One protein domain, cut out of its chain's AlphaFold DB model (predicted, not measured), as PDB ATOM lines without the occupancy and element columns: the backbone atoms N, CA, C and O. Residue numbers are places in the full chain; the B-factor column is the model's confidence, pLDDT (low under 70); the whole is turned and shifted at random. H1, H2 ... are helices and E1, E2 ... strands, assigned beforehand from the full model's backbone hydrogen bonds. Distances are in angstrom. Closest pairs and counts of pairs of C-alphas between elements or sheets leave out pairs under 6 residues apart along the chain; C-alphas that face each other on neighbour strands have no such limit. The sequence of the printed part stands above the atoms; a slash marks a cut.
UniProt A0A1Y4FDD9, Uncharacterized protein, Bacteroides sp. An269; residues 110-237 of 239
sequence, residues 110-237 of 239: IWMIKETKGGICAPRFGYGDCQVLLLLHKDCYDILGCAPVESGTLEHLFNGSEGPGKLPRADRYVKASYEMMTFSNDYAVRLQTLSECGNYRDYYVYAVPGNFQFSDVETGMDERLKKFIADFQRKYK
ATOM      1  N   ILE A 110      15.350  40.469  17.491       95.12
ATOM      2  CA  ILE A 110      15.466  39.574  16.338       95.12
ATOM      3  C   ILE A 110      16.653  38.644  16.555       95.12
ATOM      4  O   ILE A 110      17.712  39.054  17.028       95.12
ATOM      5  N   TRP A 111      16.464  37.374  16.217       93.12
ATOM      6  CA  TRP A 111      17.503  36.362  16.313       93.12
ATOM      7  C   TRP A 111      18.175  36.262  14.957       93.12
ATOM      8  O   TRP A 111      17.499  36.151  13.932       93.12
ATOM      9  N   MET A 112      19.499  36.289  14.957       94.81
ATOM     10  CA  MET A 112      20.298  36.107  13.762       94.81
ATOM     11  C   MET A 112      21.306  34.993  13.982       94.81
ATOM     12  O   MET A 112      22.052  34.979  14.957       94.81
ATOM     13  N   ILE A 113      21.332  34.061  13.046       94.94
ATOM     14  CA  ILE A 113      22.330  33.012  12.963       94.94
ATOM     15  C   ILE A 113      23.501  33.560  12.153       94.94
ATOM     16  O   ILE A 113      23.314  34.089  11.056       94.94
ATOM     17  N   LYS A 114      24.708  33.418  12.697       93.25
ATOM     18  CA  LYS A 114      25.968  33.661  12.004       93.25
ATOM     19  C   LYS A 114      26.700  32.340  11.844       93.25
ATOM     20  O   LYS A 114      27.080  31.698  12.822       93.25
ATOM     21  N   GLU A 115      26.961  31.975  10.602       91.62
ATOM     22  CA  GLU A 115      27.838  30.864  10.261       91.62
ATOM     23  C   GLU A 115      29.100  31.410   9.611       91.62
ATOM     24  O   GLU A 115      29.032  32.177   8.651       91.62
ATOM     25  N   THR A 116      30.253  30.992  10.118       86.19
ATOM     26  CA  THR A 116      31.563  31.308   9.548       86.19
ATOM     27  C   THR A 116      32.239  30.019   9.135       86.19
ATOM     28  O   THR A 116      32.355  29.099   9.944       86.19
ATOM     29  N   LYS A 117      32.701  29.946   7.890       83.81
ATOM     30  CA  LYS A 117      33.461  28.804   7.386       83.81
ATOM     31  C   LYS A 117      34.764  29.293   6.774       83.81
ATOM     32  O   LYS A 117      34.770  30.294   6.063       83.81
ATOM     33  N   GLY A 118      35.841  28.579   7.081       74.75
ATOM     34  CA  GLY A 118      37.128  28.725   6.413       74.75
ATOM     35  C   GLY A 118      37.461  27.476   5.603       74.75
ATOM     36  O   GLY A 118      36.916  26.400   5.873       74.75
ATOM     37  N   GLY A 119      38.330  27.617   4.612       67.25
ATOM     38  CA  GLY A 119      38.802  26.541   3.747       67.25
ATOM     39  C   GLY A 119      38.631  26.840   2.251       67.25
ATOM     40  O   GLY A 119      37.673  27.470   1.815       67.25
ATOM     41  N   ILE A 120      39.531  26.259   1.450       58.66
ATOM     42  CA  ILE A 120      39.633  26.400  -0.019       58.66
ATOM     43  C   ILE A 120      38.406  25.818  -0.768       58.66
ATOM     44  O   ILE A 120      38.210  26.058  -1.959       58.66
ATOM     45  N   CYS A 121      37.553  25.044  -0.091       58.59
ATOM     46  CA  CYS A 121      36.388  24.385  -0.685       58.59
ATOM     47  C   CYS A 121      35.104  25.191  -0.478       58.59
ATOM     48  O   CYS A 121      34.918  25.796   0.573       58.59
ATOM     49  N   ALA A 122      34.175  25.104  -1.442       60.72
ATOM     50  CA  ALA A 122      32.865  25.750  -1.373       60.72
ATOM     51  C   ALA A 122      32.193  25.488  -0.005       60.72
ATOM     52  O   ALA A 122      31.813  24.344   0.283       60.72
ATOM     53  N   PRO A 123      32.053  26.518   0.847       67.81
ATOM     54  CA  PRO A 123      31.538  26.342   2.189       67.81
ATOM     55  C   PRO A 123      30.054  26.031   2.081       67.81
ATOM     56  O   PRO A 123      29.246  26.855   1.653       67.81
ATOM     57  N   ARG A 124      29.673  24.806   2.435       75.19
ATOM     58  CA  ARG A 124      28.258  24.458   2.539       75.19
ATOM     59  C   ARG A 124      27.747  25.002   3.870       75.19
ATOM     60  O   ARG A 124      28.311  24.672   4.908       75.19
ATOM     61  N   PHE A 125      26.693  25.799   3.854       84.62
ATOM     62  CA  PHE A 125      26.064  26.336   5.061       84.62
ATOM     63  C   PHE A 125      24.799  25.549   5.440       84.62
ATOM     64  O   PHE A 125      24.283  24.784   4.627       84.62
ATOM     65  N   GLY A 126      24.296  25.748   6.656       81.69
ATOM     66  CA  GLY A 126      23.061  25.145   7.171       81.69
ATOM     67  C   GLY A 126      23.281  23.876   7.980       81.69
ATOM     68  O   GLY A 126      22.372  23.065   8.111       81.69
ATOM     69  N   TYR A 127      24.498  23.662   8.476       81.75
ATOM     70  CA  TYR A 127      24.813  22.535   9.348       81.75
ATOM     71  C   TYR A 127      26.051  22.808  10.197       81.75
ATOM     72  O   TYR A 127      27.003  23.466   9.751       81.75
ATOM     73  N   GLY A 128      26.051  22.179  11.372       87.25
ATOM     74  CA  GLY A 128      27.124  22.249  12.354       87.25
ATOM     75  C   GLY A 128      26.954  23.427  13.301       87.25
ATOM     76  O   GLY A 128      25.842  23.916  13.506       87.25
ATOM     77  N   ASP A 129      28.079  23.859  13.854       90.50
ATOM     78  CA  ASP A 129      28.123  24.936  14.830       90.50
ATOM     79  C   ASP A 129      27.872  26.302  14.178       90.50
ATOM     80  O   ASP A 129      28.417  26.632  13.121       90.50
ATOM     81  N   CYS A 130      27.074  27.121  14.849       92.06
ATOM     82  CA  CYS A 130      26.810  28.506  14.514       92.06
ATOM     83  C   CYS A 130      26.913  29.399  15.757       92.06
ATOM     84  O   CYS A 130      26.791  28.953  16.903       92.06
ATOM     85  N   GLN A 131      27.132  30.688  15.519       92.69
ATOM     86  CA  GLN A 131      27.029  31.723  16.538       92.69
ATOM     87  C   GLN A 131      25.642  32.358  16.460       92.69
ATOM     88  O   GLN A 131      25.136  32.641  15.371       92.69
ATOM     89  N   VAL A 132      25.042  32.631  17.616       93.56
ATOM     90  CA  VAL A 132      23.775  33.361  17.693       93.56
ATOM     91  C   VAL A 132      24.040  34.821  18.031       93.56
ATOM     92  O   VAL A 132      24.788  35.153  18.949       93.56
ATOM     93  N   LEU A 133      23.404  35.696  17.267       94.38
ATOM     94  CA  LEU A 133      23.417  37.137  17.424       94.38
ATOM     95  C   LEU A 133      22.003  37.604  17.776       94.38
ATOM     96  O   LEU A 133      21.023  37.183  17.161       94.38
ATOM     97  N   LEU A 134      21.900  38.500  18.749       94.12
ATOM     98  CA  LEU A 134      20.666  39.191  19.089       94.12
ATOM     99  C   LEU A 134      20.709  40.595  18.499       94.12
ATOM    100  O   LEU A 134      21.615  41.373  18.792       94.12
ATOM    101  N   LEU A 135      19.715  40.924  17.687       95.50
ATOM    102  CA  LEU A 135      19.455  42.276  17.218       95.50
ATOM    103  C   LEU A 135      18.497  42.948  18.193       95.50
ATOM    104  O   LEU A 135      17.335  42.561  18.304       95.50
ATOM    105  N   LEU A 136      19.001  43.955  18.894       95.00
ATOM    106  CA  LEU A 136      18.309  44.684  19.947       95.00
ATOM    107  C   LEU A 136      17.798  46.011  19.404       95.00
ATOM    108  O   LEU A 136      18.606  46.861  19.025       95.00
ATOM    109  N   HIS A 137      16.482  46.214  19.390       95.12
ATOM    110  CA  HIS A 137      15.916  47.497  18.993       95.12
ATOM    111  C   HIS A 137      16.339  48.586  19.986       95.12
ATOM    112  O   HIS A 137      16.146  48.452  21.201       95.12
ATOM    113  N   LYS A 138      16.905  49.682  19.471       92.38
ATOM    114  CA  LYS A 138      17.509  50.772  20.259       92.38
ATOM    115  C   LYS A 138      16.553  51.373  21.299       92.38
ATOM    116  O   LYS A 138      16.968  51.732  22.404       92.38
ATOM    117  N   ASP A 139      15.266  51.438  20.966       93.38
ATOM    118  CA  ASP A 139      14.251  52.058  21.820       93.38
ATOM    119  C   ASP A 139      13.751  51.111  22.920       93.38
ATOM    120  O   ASP A 139      13.313  51.579  23.966       93.38
ATOM    121  N   CYS A 140      13.899  49.795  22.737       93.50
ATOM    122  CA  CYS A 140      13.308  48.776  23.613       93.50
ATOM    123  C   CYS A 140      14.319  48.165  24.598       93.50
ATOM    124  O   CYS A 140      13.924  47.568  25.597       93.50
ATOM    125  N   TYR A 141      15.621  48.320  24.345       92.94
ATOM    126  CA  TYR A 141      16.693  47.743  25.161       92.94
ATOM    127  C   TYR A 141      17.687  48.797  25.653       92.94
ATOM    128  O   TYR A 141      17.948  49.795  24.976       92.94
ATOM    129  N   ASP A 142      18.257  48.571  26.838       90.00
ATOM    130  CA  ASP A 142      19.380  49.350  27.362       90.00
ATOM    131  C   ASP A 142      20.697  48.927  26.692       90.00
ATOM    132  O   ASP A 142      21.435  48.071  27.172       90.00
ATOM    133  N   ILE A 143      20.987  49.541  25.544       85.88
ATOM    134  CA  ILE A 143      22.174  49.234  24.734       85.88
ATOM    135  C   ILE A 143      23.482  49.503  25.493       85.88
ATOM    136  O   ILE A 143      24.463  48.793  25.279       85.88
ATOM    137  N   LEU A 144      23.501  50.501  26.385       80.31
ATOM    138  CA  LEU A 144      24.691  50.844  27.165       80.31
ATOM    139  C   LEU A 144      24.943  49.806  28.261       80.31
ATOM    140  O   LEU A 144      26.078  49.367  28.425       80.31
ATOM    141  N   GLY A 145      23.889  49.361  28.949       78.56
ATOM    142  CA  GLY A 145      23.975  48.285  29.938       78.56
ATOM    143  C   GLY A 145      24.346  46.920  29.343       78.56
ATOM    144  O   GLY A 145      24.944  46.094  30.033       78.56
ATOM    145  N   CYS A 146      24.032  46.684  28.065       76.00
ATOM    146  CA  CYS A 146      24.367  45.448  27.349       76.00
ATOM    147  C   CYS A 146      25.814  45.378  26.841       76.00
ATOM    148  O   CYS A 146      26.256  44.298  26.442       76.00
ATOM    149  N   ALA A 147      26.531  46.502  26.759       70.44
ATOM    150  CA  ALA A 147      27.832  46.527  26.107       70.44
ATOM    151  C   ALA A 147      28.869  45.685  26.883       70.44
ATOM    152  O   ALA A 147      28.955  45.789  28.110       70.44
ATOM    153  N   PRO A 148      29.666  44.836  26.204       63.62
ATOM    154  CA  PRO A 148      30.660  44.011  26.877       63.62
ATOM    155  C   PRO A 148      31.759  44.892  27.488       63.62
ATOM    156  O   PRO A 148      32.440  45.631  26.776       63.62
ATOM    157  N   VAL A 149      31.932  44.780  28.808       52.78
ATOM    158  CA  VAL A 149      32.929  45.521  29.606       52.78
ATOM    159  C   VAL A 149      34.364  45.171  29.186       52.78
ATOM    160  O   VAL A 149      35.251  46.016  29.232       52.78
ATOM    161  N   GLU A 150      34.574  43.949  28.696       51.97
ATOM    162  CA  GLU A 150      35.853  43.443  28.207       51.97
ATOM    163  C   GLU A 150      35.649  42.890  26.800       51.97
ATOM    164  O   GLU A 150      35.092  41.814  26.604       51.97
ATOM    165  N   SER A 151      36.053  43.635  25.782       48.47
ATOM    166  CA  SER A 151      36.080  43.115  24.417       48.47
ATOM    167  C   SER A 151      37.425  43.489  23.819       48.47
ATOM    168  O   SER A 151      37.772  44.668  23.729       48.47
ATOM    169  N   GLY A 152      38.216  42.456  23.516       45.09
ATOM    170  CA  GLY A 152      39.578  42.576  23.014       45.09
ATOM    171  C   GLY A 152      39.654  43.452  21.763       45.09
ATOM    172  O   GLY A 152      38.736  43.511  20.948       45.09
ATOM    173  N   THR A 153      40.781  44.137  21.613       47.06
ATOM    174  CA  THR A 153      41.033  45.235  20.667       47.06
ATOM    175  C   THR A 153      40.810  44.898  19.185       47.06
ATOM    176  O   THR A 153      40.689  45.815  18.381       47.06
ATOM    177  N   LEU A 154      40.744  43.615  18.811       45.88
ATOM    178  CA  LEU A 154      40.659  43.160  17.416       45.88
ATOM    179  C   LEU A 154      39.233  42.877  16.921       45.88
ATOM    180  O   LEU A 154      38.946  43.164  15.763       45.88
ATOM    181  N   GLU A 155      38.310  42.393  17.760       48.06
ATOM    182  CA  GLU A 155      36.930  42.106  17.316       48.06
ATOM    183  C   GLU A 155      36.156  43.388  16.965       48.06
ATOM    184  O   GLU A 155      35.334  43.402  16.048       48.06
ATOM    185  N   HIS A 156      36.470  44.503  17.631       52.03
ATOM    186  CA  HIS A 156      35.883  45.818  17.341       52.03
ATOM    187  C   HIS A 156      36.224  46.348  15.953       52.03
ATOM    188  O   HIS A 156      35.404  47.044  15.354       52.03
ATOM    189  N   LEU A 157      37.420  46.023  15.450       48.53
ATOM    190  CA  LEU A 157      37.924  46.536  14.175       48.53
ATOM    191  C   LEU A 157      37.169  45.942  12.980       48.53
ATOM    192  O   LEU A 157      37.033  46.610  11.960       48.53
ATOM    193  N   PHE A 158      36.638  44.722  13.120       52.69
ATOM    194  CA  PHE A 158      36.014  43.977  12.019       52.69
ATOM    195  C   PHE A 158      34.494  43.806  12.149       52.69
ATOM    196  O   PHE A 158      33.839  43.427  11.185       52.69
ATOM    197  N   ASN A 159      33.904  44.149  13.298       57.38
ATOM    198  CA  ASN A 159      32.461  44.019  13.541       57.38
ATOM    199  C   ASN A 159      31.661  45.315  13.284       57.38
ATOM    200  O   ASN A 159      30.486  45.396  13.639       57.38
ATOM    201  N   GLY A 160      32.273  46.358  12.710       56.84
ATOM    202  CA  GLY A 160      31.596  47.642  12.463       56.84
ATOM    203  C   GLY A 160      31.230  48.416  13.741       56.84
ATOM    204  O   GLY A 160      30.290  49.218  13.729       56.84
ATOM    205  N   SER A 161      31.947  48.156  14.842       60.94
ATOM    206  CA  SER A 161      31.742  48.810  16.138       60.94
ATOM    207  C   SER A 161      32.116  50.297  16.095       60.94
ATOM    208  O   SER A 161      33.031  50.704  15.383       60.94
ATOM    209  N   GLU A 162      31.425  51.127  16.883       58.66
ATOM    210  CA  GLU A 162      31.720  52.565  17.042       58.66
ATOM    211  C   GLU A 162      32.824  52.856  18.074       58.66
ATOM    212  O   GLU A 162      32.961  53.990  18.546       58.66
ATOM    213  N   GLY A 163      33.588  51.832  18.455       58.19
ATOM    214  CA  GLY A 163      34.689  51.913  19.407       58.19
ATOM    215  C   GLY A 163      34.616  50.835  20.493       58.19
ATOM    216  O   GLY A 163      33.628  50.106  20.588       58.19
ATOM    217  N   PRO A 164      35.660  50.724  21.326       59.00
ATOM    218  CA  PRO A 164      35.689  49.758  22.417       59.00
ATOM    219  C   PRO A 164      34.534  50.001  23.400       59.00
ATOM    220  O   PRO A 164      34.177  51.146  23.681       59.00
ATOM    221  N   GLY A 165      33.947  48.918  23.918       65.25
ATOM    222  CA  GLY A 165      32.864  48.988  24.905       65.25
ATOM    223  C   GLY A 165      31.519  49.474  24.355       65.25
ATOM    224  O   GLY A 165      30.679  49.931  25.125       65.25
ATOM    225  N   LYS A 166      31.292  49.399  23.035       74.19
ATOM    226  CA  LYS A 166      29.990  49.674  22.408       74.19
ATOM    227  C   LYS A 166      29.518  48.475  21.597       74.19
ATOM    228  O   LYS A 166      30.317  47.805  20.947       74.19
ATOM    229  N   LEU A 167      28.208  48.236  21.602       82.88
ATOM    230  CA  LEU A 167      27.611  47.289  20.667       82.88
ATOM    231  C   LEU A 167      27.644  47.874  19.244       82.88
ATOM    232  O   LEU A 167      27.362  49.064  19.066       82.88
ATOM    233  N   PRO A 168      27.972  47.070  18.220       87.88
ATOM    234  CA  PRO A 168      27.911  47.515  16.838       87.88
ATOM    235  C   PRO A 168      26.458  47.690  16.389       87.88
ATOM    236  O   PRO A 168      25.573  46.919  16.766       87.88
ATOM    237  N   ARG A 169      26.210  48.693  15.540       90.12
ATOM    238  CA  ARG A 169      24.918  48.813  14.849       90.12
ATOM    239  C   ARG A 169      24.774  47.695  13.831       90.12
ATOM    240  O   ARG A 169      25.743  47.347  13.153       90.12
ATOM    241  N   ALA A 170      23.572  47.157  13.696       92.19
ATOM    242  CA  ALA A 170      23.364  45.978  12.873       92.19
ATOM    243  C   ALA A 170      23.579  46.233  11.379       92.19
ATOM    244  O   ALA A 170      24.151  45.382  10.705       92.19
ATOM    245  N   ASP A 171      23.220  47.417  10.874       91.12
ATOM    246  CA  ASP A 171      23.482  47.805   9.483       91.12
ATOM    247  C   ASP A 171      24.983  47.756   9.152       91.12
ATOM    248  O   ASP A 171      25.390  47.216   8.121       91.12
ATOM    249  N   ARG A 172      25.817  48.262  10.066       90.44
ATOM    250  CA  ARG A 172      27.277  48.242   9.933       90.44
ATOM    251  C   ARG A 172      27.859  46.852  10.122       90.44
ATOM    252  O   ARG A 172      28.751  46.482   9.371       90.44
ATOM    253  N   TYR A 173      27.351  46.090  11.087       90.69
ATOM    254  CA  TYR A 173      27.810  44.728  11.350       90.69
ATOM    255  C   TYR A 173      27.570  43.808  10.148       90.69
ATOM    256  O   TYR A 173      28.475  43.088   9.720       90.69
ATOM    257  N   VAL A 174      26.364  43.859   9.570       90.94
ATOM    258  CA  VAL A 174      26.005  43.097   8.366       90.94
ATOM    259  C   VAL A 174      26.925  43.485   7.211       90.94
ATOM    260  O   VAL A 174      27.516  42.612   6.576       90.94
ATOM    261  N   LYS A 175      27.103  44.792   6.977       89.75
ATOM    262  CA  LYS A 175      27.977  45.296   5.915       89.75
ATOM    263  C   LYS A 175      29.422  44.820   6.091       89.75
ATOM    264  O   LYS A 175      29.978  44.233   5.169       89.75
ATOM    265  N   ALA A 176      29.991  45.006   7.281       86.94
ATOM    266  CA  ALA A 176      31.366  44.622   7.594       86.94
ATOM    267  C   ALA A 176      31.591  43.108   7.454       86.94
ATOM    268  O   ALA A 176      32.616  42.683   6.925       86.94
ATOM    269  N   SER A 177      30.608  42.290   7.849       86.06
ATOM    270  CA  SER A 177      30.679  40.831   7.708       86.06
ATOM    271  C   SER A 177      30.852  40.415   6.242       86.06
ATOM    272  O   SER A 177      31.740  39.625   5.921       86.06
ATOM    273  N   TYR A 178      30.039  40.970   5.339       86.94
ATOM    274  CA  TYR A 178      30.125  40.648   3.913       86.94
ATOM    275  C   TYR A 178      31.329  41.301   3.220       86.94
ATOM    276  O   TYR A 178      31.931  40.676   2.351       86.94
ATOM    277  N   GLU A 179      31.743  42.503   3.629       86.12
ATOM    278  CA  GLU A 179      32.991  43.118   3.151       86.12
ATOM    279  C   GLU A 179      34.215  42.259   3.516       86.12
ATOM    280  O   GLU A 179      35.088  42.028   2.678       86.12
ATOM    281  N   MET A 180      34.251  41.689   4.724       79.50
ATOM    282  CA  MET A 180      35.326  40.784   5.143       79.50
ATOM    283  C   MET A 180      35.391  39.515   4.279       79.50
ATOM    284  O   MET A 180      36.481  39.080   3.909       79.50
ATOM    285  N   MET A 181      34.235  38.959   3.900       80.56
ATOM    286  CA  MET A 181      34.152  37.835   2.960       80.56
ATOM    287  C   MET A 181      34.698  38.194   1.574       80.56
ATOM    288  O   MET A 181      35.344  37.366   0.943       80.56
ATOM    289  N   THR A 182      34.498  39.426   1.097       77.19
ATOM    290  CA  THR A 182      35.091  39.850  -0.185       77.19
ATOM    291  C   THR A 182      36.606  40.044  -0.124       77.19
ATOM    292  O   THR A 182      37.273  39.929  -1.147       77.19
ATOM    293  N   PHE A 183      37.161  40.332   1.058       73.25
ATOM    294  CA  PHE A 183      38.593  40.582   1.233       73.25
ATOM    295  C   PHE A 183      39.410  39.297   1.432       73.25
ATOM    296  O   PHE A 183      40.581  39.245   1.060       73.25
ATOM    297  N   SER A 184      38.813  38.259   2.023       72.62
ATOM    298  CA  SER A 184      39.488  36.996   2.322       72.62
ATOM    299  C   SER A 184      38.917  35.847   1.494       72.62
ATOM    300  O   SER A 184      37.800  35.394   1.723       72.62
ATOM    301  N   ASN A 185      39.730  35.312   0.580       70.94
ATOM    302  CA  ASN A 185      39.359  34.166  -0.264       70.94
ATOM    303  C   ASN A 185      39.115  32.867   0.525       70.94
ATOM    304  O   ASN A 185      38.568  31.919  -0.027       70.94
ATOM    305  N   ASP A 186      39.544  32.820   1.787       79.12
ATOM    306  CA  ASP A 186      39.438  31.653   2.666       79.12
ATOM    307  C   ASP A 186      38.414  31.865   3.791       79.12
ATOM    308  O   ASP A 186      38.419  31.157   4.794       79.12
ATOM    309  N   TYR A 187      37.553  32.881   3.673       80.75
ATOM    310  CA  TYR A 187      36.555  33.205   4.684       80.75
ATOM    311  C   TYR A 187      35.197  33.431   4.042       80.75
ATOM    312  O   TYR A 187      35.005  34.361   3.264       80.75
ATOM    313  N   ALA A 188      34.226  32.614   4.429       86.25
ATOM    314  CA  ALA A 188      32.843  32.809   4.048       86.25
ATOM    315  C   ALA A 188      31.968  32.981   5.281       86.25
ATOM    316  O   ALA A 188      32.096  32.256   6.274       86.25
ATOM    317  N   VAL A 189      31.040  33.928   5.189       88.56
ATOM    318  CA  VAL A 189      30.065  34.202   6.237       88.56
ATOM    319  C   VAL A 189      28.660  34.130   5.667       88.56
ATOM    320  O   VAL A 189      28.389  34.612   4.566       88.56
ATOM    321  N   ARG A 190      27.751  33.552   6.444       91.00
ATOM    322  CA  ARG A 190      26.317  33.619   6.186       91.00
ATOM    323  C   ARG A 190      25.616  34.170   7.415       91.00
ATOM    324  O   ARG A 190      25.823  33.679   8.522       91.00
ATOM    325  N   LEU A 191      24.799  35.194   7.195       94.25
ATOM    326  CA  LEU A 191      23.915  35.778   8.192       94.25
ATOM    327  C   LEU A 191      22.473  35.464   7.802       94.25
ATOM    328  O   LEU A 191      22.105  35.662   6.644       94.25
ATOM    329  N   GLN A 192      21.670  34.977   8.746       95.06
ATOM    330  CA  GLN A 192      20.244  34.718   8.529       95.06
ATOM    331  C   GLN A 192      19.426  35.152   9.739       95.06
ATOM    332  O   GLN A 192      19.776  34.806  10.863       95.06
ATOM    333  N   THR A 193      18.334  35.882   9.525       96.12
ATOM    334  CA  THR A 193      17.386  36.250  10.582       96.12
ATOM    335  C   THR A 193      16.257  35.224  10.679       96.12
ATOM    336  O   THR A 193      15.745  34.737   9.668       96.12
ATOM    337  N   LEU A 194      15.842  34.900  11.908       93.62
ATOM    338  CA  LEU A 194      14.685  34.027  12.176       93.62
ATOM    339  C   LEU A 194      13.354  34.789  12.203       93.62
ATOM    340  O   LEU A 194      12.285  34.185  12.228       93.62
ATOM    341  N   SER A 195      13.407  36.118  12.182       93.31
ATOM    342  CA  SER A 195      12.250  37.003  12.060       93.31
ATOM    343  C   SER A 195      12.626  38.227  11.237       93.31
ATOM    344  O   SER A 195      13.754  38.705  11.331       93.31
ATOM    345  N   GLU A 196      11.677  38.757  10.474       94.06
ATOM    346  CA  GLU A 196      11.919  39.859   9.544       94.06
ATOM    347  C   GLU A 196      12.364  41.163  10.234       94.06
ATOM    348  O   GLU A 196      11.686  41.711  11.112       94.06
ATOM    349  N   CYS A 197      13.479  41.716   9.761       93.12
ATOM    350  CA  CYS A 197      14.003  43.024  10.131       93.12
ATOM    351  C   CYS A 197      13.740  44.054   9.023       93.12
ATOM    352  O   CYS A 197      14.309  43.973   7.935       93.12
ATOM    353  N   GLY A 198      12.909  45.061   9.295       86.56
ATOM    354  CA  GLY A 198      12.642  46.136   8.339       86.56
ATOM    355  C   GLY A 198      13.848  47.047   8.142       86.56
ATOM    356  O   GLY A 198      14.289  47.295   7.018       86.56
ATOM    357  N   ASN A 199      14.418  47.530   9.246       91.38
ATOM    358  CA  ASN A 199      15.508  48.490   9.207       91.38
ATOM    359  C   ASN A 199      16.600  48.161  10.227       91.38
ATOM    360  O   ASN A 199      16.510  48.502  11.403       91.38
ATOM    361  N   TYR A 200      17.694  47.574   9.746       92.31
ATOM    362  CA  TYR A 200      18.861  47.240  10.565       92.31
ATOM    363  C   TYR A 200      19.508  48.445  11.270       92.31
ATOM    364  O   TYR A 200      20.245  48.254  12.233       92.31
ATOM    365  N   ARG A 201      19.240  49.688  10.845       91.94
ATOM    366  CA  ARG A 201      19.752  50.891  11.531       91.94
ATOM    367  C   ARG A 201      19.124  51.112  12.904       91.94
ATOM    368  O   ARG A 201      19.707  51.822  13.722       91.94
ATOM    369  N   ASP A 202      17.962  50.519  13.155       93.56
ATOM    370  CA  ASP A 202      17.260  50.634  14.433       93.56
ATOM    371  C   ASP A 202      17.728  49.600  15.465       93.56
ATOM    372  O   ASP A 202      17.322  49.655  16.627       93.56
ATOM    373  N   TYR A 203      18.627  48.695  15.064       94.44
ATOM    374  CA  TYR A 203      19.083  47.578  15.879       94.44
ATOM    375  C   TYR A 203      20.585  47.622  16.167       94.44
ATOM    376  O   TYR A 203      21.402  48.055  15.352       94.44
ATOM    377  N   TYR A 204      20.947  47.087  17.328       93.06
ATOM    378  CA  TYR A 204      22.321  46.823  17.749       93.06
ATOM    379  C   TYR A 204      22.549  45.324  17.890       93.06
ATOM    380  O   TYR A 204      21.640  44.597  18.274       93.06
ATOM    381  N   VAL A 205      23.756  44.855  17.591       92.25
ATOM    382  CA  VAL A 205      24.086  43.428  17.628       92.25
ATOM    383  C   VAL A 205      24.756  43.081  18.946       92.25
ATOM    384  O   VAL A 205      25.774  43.665  19.309       92.25
ATOM    385  N   TYR A 206      24.210  42.087  19.635       90.69
ATOM    386  CA  TYR A 206      24.812  41.443  20.792       90.69
ATOM    387  C   TYR A 206      25.151  39.992  20.443       90.69
ATOM    388  O   TYR A 206      24.280  39.232  20.024       90.69
ATOM    389  N   ALA A 207      26.412  39.597  20.606       89.69
ATOM    390  CA  ALA A 207      26.837  38.222  20.371       89.69
ATOM    391  C   ALA A 207      26.543  37.363  21.605       89.69
ATOM    392  O   ALA A 207      27.051  37.639  22.693       89.69
ATOM    393  N   VAL A 208      25.726  36.322  21.442       89.69
ATOM    394  CA  VAL A 208      25.468  35.362  22.519       89.69
ATOM    395  C   VAL A 208      26.739  34.537  22.747       89.69
ATOM    396  O   VAL A 208      27.276  33.987  21.781       89.69
ATOM    397  N   PRO A 209      27.243  34.431  23.990       86.44
ATOM    398  CA  PRO A 209      28.417  33.617  24.277       86.44
ATOM    399  C   PRO A 209      28.187  32.130  23.978       86.44
ATOM    400  O   PRO A 209      27.187  31.551  24.402       86.44
ATOM    401  N   GLY A 210      29.166  31.508  23.319       85.94
ATOM    402  CA  GLY A 210      29.163  30.083  22.986       85.94
ATOM    403  C   GLY A 210      28.797  29.779  21.531       85.94
ATOM    404  O   GLY A 210      28.459  30.668  20.753       85.94
ATOM    405  N   ASN A 211      28.891  28.493  21.190       89.56
ATOM    406  CA  ASN A 211      28.497  27.942  19.895       89.56
ATOM    407  C   ASN A 211      27.265  27.052  20.073       89.56
ATOM    408  O   ASN A 211      27.118  26.366  21.092       89.56
ATOM    409  N   PHE A 212      26.401  27.064  19.066       92.62
ATOM    410  CA  PHE A 212      25.124  26.366  19.062       92.62
ATOM    411  C   PHE A 212      25.006  25.509  17.812       92.62
ATOM    412  O   PHE A 212      25.545  25.857  16.767       92.62
ATOM    413  N   GLN A 213      24.276  24.404  17.899       92.94
ATOM    414  CA  GLN A 213      24.008  23.586  16.729       92.94
ATOM    415  C   GLN A 213      22.951  24.280  15.855       92.94
ATOM    416  O   GLN A 213      21.869  24.616  16.338       92.94
ATOM    417  N   PHE A 214      23.236  24.456  14.561       92.06
ATOM    418  CA  PHE A 214      22.353  25.156  13.620       92.06
ATOM    419  C   PHE A 214      20.908  24.635  13.646       92.06
ATOM    420  O   PHE A 214      19.976  25.428  13.763       92.06
ATOM    421  N   SER A 215      20.725  23.311  13.598       91.69
ATOM    422  CA  SER A 215      19.401  22.670  13.594       91.69
ATOM    423  C   SER A 215      18.577  23.003  14.835       91.69
ATOM    424  O   SER A 215      17.360  23.161  14.757       91.69
ATOM    425  N   ASP A 216      19.235  23.133  15.984       91.75
ATOM    426  CA  ASP A 216      18.568  23.339  17.268       91.75
ATOM    427  C   ASP A 216      18.150  24.804  17.422       91.75
ATOM    428  O   ASP A 216      17.124  25.104  18.032       91.75
ATOM    429  N   VAL A 217      18.918  25.723  16.826       91.06
ATOM    430  CA  VAL A 217      18.570  27.145  16.759       91.06
ATOM    431  C   VAL A 217      17.449  27.382  15.746       91.06
ATOM    432  O   VAL A 217      16.487  28.074  16.067       91.06
ATOM    433  N   GLU A 218      17.536  26.783  14.555       90.12
ATOM    434  CA  GLU A 218      16.523  26.894  13.495       90.12
ATOM    435  C   GLU A 218      15.149  26.386  13.959       90.12
ATOM    436  O   GLU A 218      14.134  27.049  13.760       90.12
ATOM    437  N   THR A 219      15.114  25.228  14.622       88.19
ATOM    438  CA  THR A 219      13.871  24.626  15.137       88.19
ATOM    439  C   THR A 219      13.409  25.226  16.465       88.19
ATOM    440  O   THR A 219      12.324  24.897  16.949       88.19
ATOM    441  N   GLY A 220      14.218  26.098  17.077       84.81
ATOM    442  CA  GLY A 220      13.940  26.673  18.388       84.81
ATOM    443  C   GLY A 220      13.914  25.626  19.505       84.81
ATOM    444  O   GLY A 220      13.108  25.736  20.428       84.81
ATOM    445  N   MET A 221      14.752  24.592  19.428       81.62
ATOM    446  CA  MET A 221      14.843  23.514  20.419       81.62
ATOM    447  C   MET A 221      16.006  23.672  21.413       81.62
ATOM    448  O   MET A 221      16.015  22.972  22.423       81.62
ATOM    449  N   ASP A 222      16.951  24.602  21.212       89.31
ATOM    450  CA  ASP A 222      18.039  24.818  22.184       89.31
ATOM    451  C   ASP A 222      17.536  25.505  23.478       89.31
ATOM    452  O   ASP A 222      17.267  26.709  23.531       89.31
ATOM    453  N   GLU A 223      17.417  24.724  24.554       90.25
ATOM    454  CA  GLU A 223      16.939  25.191  25.865       90.25
ATOM    455  C   GLU A 223      17.915  26.143  26.578       90.25
ATOM    456  O   GLU A 223      17.492  27.014  27.344       90.25
ATOM    457  N   ARG A 224      19.228  26.026  26.323       91.62
ATOM    458  CA  ARG A 224      20.227  26.926  26.926       91.62
ATOM    459  C   ARG A 224      20.057  28.335  26.372       91.62
ATOM    460  O   ARG A 224      20.066  29.297  27.140       91.62
ATOM    461  N   LEU A 225      19.851  28.440  25.064       90.69
ATOM    462  CA  LEU A 225      19.610  29.690  24.363       90.69
ATOM    463  C   LEU A 225      18.292  30.331  24.806       90.69
ATOM    464  O   LEU A 225      18.274  31.517  25.131       90.69
ATOM    465  N   LYS A 226      17.207  29.551  24.918       91.00
ATOM    466  CA  LYS A 226      15.922  30.051  25.445       91.00
ATOM    467  C   LYS A 226      16.065  30.643  26.841       91.00
ATOM    468  O   LYS A 226      15.603  31.757  27.087       91.00
ATOM    469  N   LYS A 227      16.723  29.913  27.746       93.50
ATOM    470  CA  LYS A 227      16.951  30.373  29.119       93.50
ATOM    471  C   LYS A 227      17.794  31.647  29.144       93.50
ATOM    472  O   LYS A 227      17.416  32.605  29.814       93.50
ATOM    473  N   PHE A 228      18.887  31.678  28.376       92.56
ATOM    474  CA  PHE A 228      19.738  32.860  28.251       92.56
ATOM    475  C   PHE A 228      18.935  34.083  27.804       92.56
ATOM    476  O   PHE A 228      19.045  35.147  28.406       92.56
ATOM    477  N   ILE A 229      18.093  33.932  26.782       91.31
ATOM    478  CA  ILE A 229      17.310  35.036  26.226       91.31
ATOM    479  C   ILE A 229      16.253  35.526  27.215       91.31
ATOM    480  O   ILE A 229      16.107  36.735  27.380       91.31
ATOM    481  N   ALA A 230      15.568  34.626  27.923       92.94
ATOM    482  CA  ALA A 230      14.614  35.014  28.960       92.94
ATOM    483  C   ALA A 230      15.289  35.828  30.081       92.94
ATOM    484  O   ALA A 230      14.796  36.889  30.475       92.94
ATOM    485  N   ASP A 231      16.452  35.373  30.555       93.38
ATOM    486  CA  ASP A 231      17.235  36.084  31.567       93.38
ATOM    487  C   ASP A 231      17.766  37.430  31.040       93.38
ATOM    488  O   ASP A 231      17.719  38.439  31.751       93.38
ATOM    489  N   PHE A 232      18.217  37.469  29.781       91.56
ATOM    490  CA  PHE A 232      18.696  38.672  29.101       91.56
ATOM    491  C   PHE A 232      17.593  39.728  28.979       91.56
ATOM    492  O   PHE A 232      17.793  40.886  29.346       91.56
ATOM    493  N   GLN A 233      16.406  39.331  28.512       92.56
ATOM    494  CA  GLN A 233      15.258  40.225  28.384       92.56
ATOM    495  C   GLN A 233      14.835  40.790  29.740       92.56
ATOM    496  O   GLN A 233      14.616  41.994  29.842       92.56
ATOM    497  N   ARG A 234      14.790  39.962  30.790       92.88
ATOM    498  CA  ARG A 234      14.466  40.421  32.151       92.88
ATOM    499  C   ARG A 234      15.448  41.475  32.665       92.88
ATOM    500  O   ARG A 234      15.052  42.339  33.439       92.88
ATOM    501  N   LYS A 235      16.722  41.379  32.279       91.62
ATOM    502  CA  LYS A 235      17.776  42.275  32.766       91.62
ATOM    503  C   LYS A 235      17.857  43.591  31.992       91.62
ATOM    504  O   LYS A 235      18.106  44.619  32.610       91.62
ATOM    505  N   TYR A 236      17.687  43.555  30.670       91.81
ATOM    506  CA  TYR A 236      18.053  44.682  29.800       91.81
ATOM    507  C   TYR A 236      16.911  45.267  28.968       91.81
ATOM    508  O   TYR A 236      17.111  46.288  28.304       91.81
ATOM    509  N   LYS A 237      15.727  44.642  28.951       92.62
ATOM    510  CA  LYS A 237      14.565  45.257  28.303       92.62
ATOM    511  C   LYS A 237      14.131  46.466  29.134       92.62
ATOM    512  O   LYS A 237      13.971  46.355  30.349       92.62
TER     513      LYS A 237
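AT A GLANCE: This is residues 110 to 237 of the 239 residues of an uncharacterized protein of Bacteroides sp. An269 (UniProt A0A1Y4FDD9). A sheet of four strands, strongly twisted and curled like part of a barrel, curls round helix H2; short H3 lies over the opposite face, and H4 follows it, off the sheet. The loop of residues 138 to 154 leads to short H1, beside H2. The printed part has 128 residues, with four named helices and four named strands, in the order E1 E2 H1 H2 E3 E4 H3 H4; the antiparallel sheet runs E3 E1 E2 E4, and the class is mixed. The whole is compact, with a radius of gyration of the C-alphas of 14.6 A, and rounded, spanning 42 by 34 by 30 A.

HOW THE PARTS SIT: E1, residues 110 to 118, and E2, residues 129 to 137, form an antiparallel hairpin, with N 112 and O 133 within hydrogen-bond range at 2.8 A. H1, residues 155 to 158, only just touches residues 176 to 180 of H2, residues 170 to 183, with 3 pairs of C-alphas within 8 A, the closest being Phe 158 and Ala 176, 6.4 A. E3, residues 187 to 193, is antiparallel to E1, with N 115 and O 190 at 2.9 A. E2, H1, H2 and E3 make a split strand-helix-strand unit, its two strands running the same way with E1 between them and its crossover right-handed. E4, residues 203 to 207, is antiparallel to E2, with N 134 and O 206 at 2.8 A. H2 is on the sheet, its closest C-alphas to E4 being Ala 170 and Tyr 204, 5.1 A. H3, residues 214 to 218, lies over E2 on the opposite face, at a height over the sheet of 8.6 A. H4, residues 223 to 236, is near H3 but not on the sheet. In H2, H3 and H4 every O i to N i+4 pair is within hydrogen-bond range; H1 is too short for one.

IN THESE COORDINATES: E1 begins at C-alpha 110 (15.466, 39.574, 16.338) and is 26.2 A long; E2 is 26.0 A, H2 19.9 A and E3 20.3 A. H4, 19.9 A, ends at C-alpha 236 (18.053, 44.682, 29.800).

THE WHOLE: The farthest C-alphas, Ile 120 and Arg 234, are 43.2 A apart. The printed part has no cut; the links E2 to H1 and H1 to H2 are long. Residues 119 to 123 and 148 to 165 have pLDDT under 70.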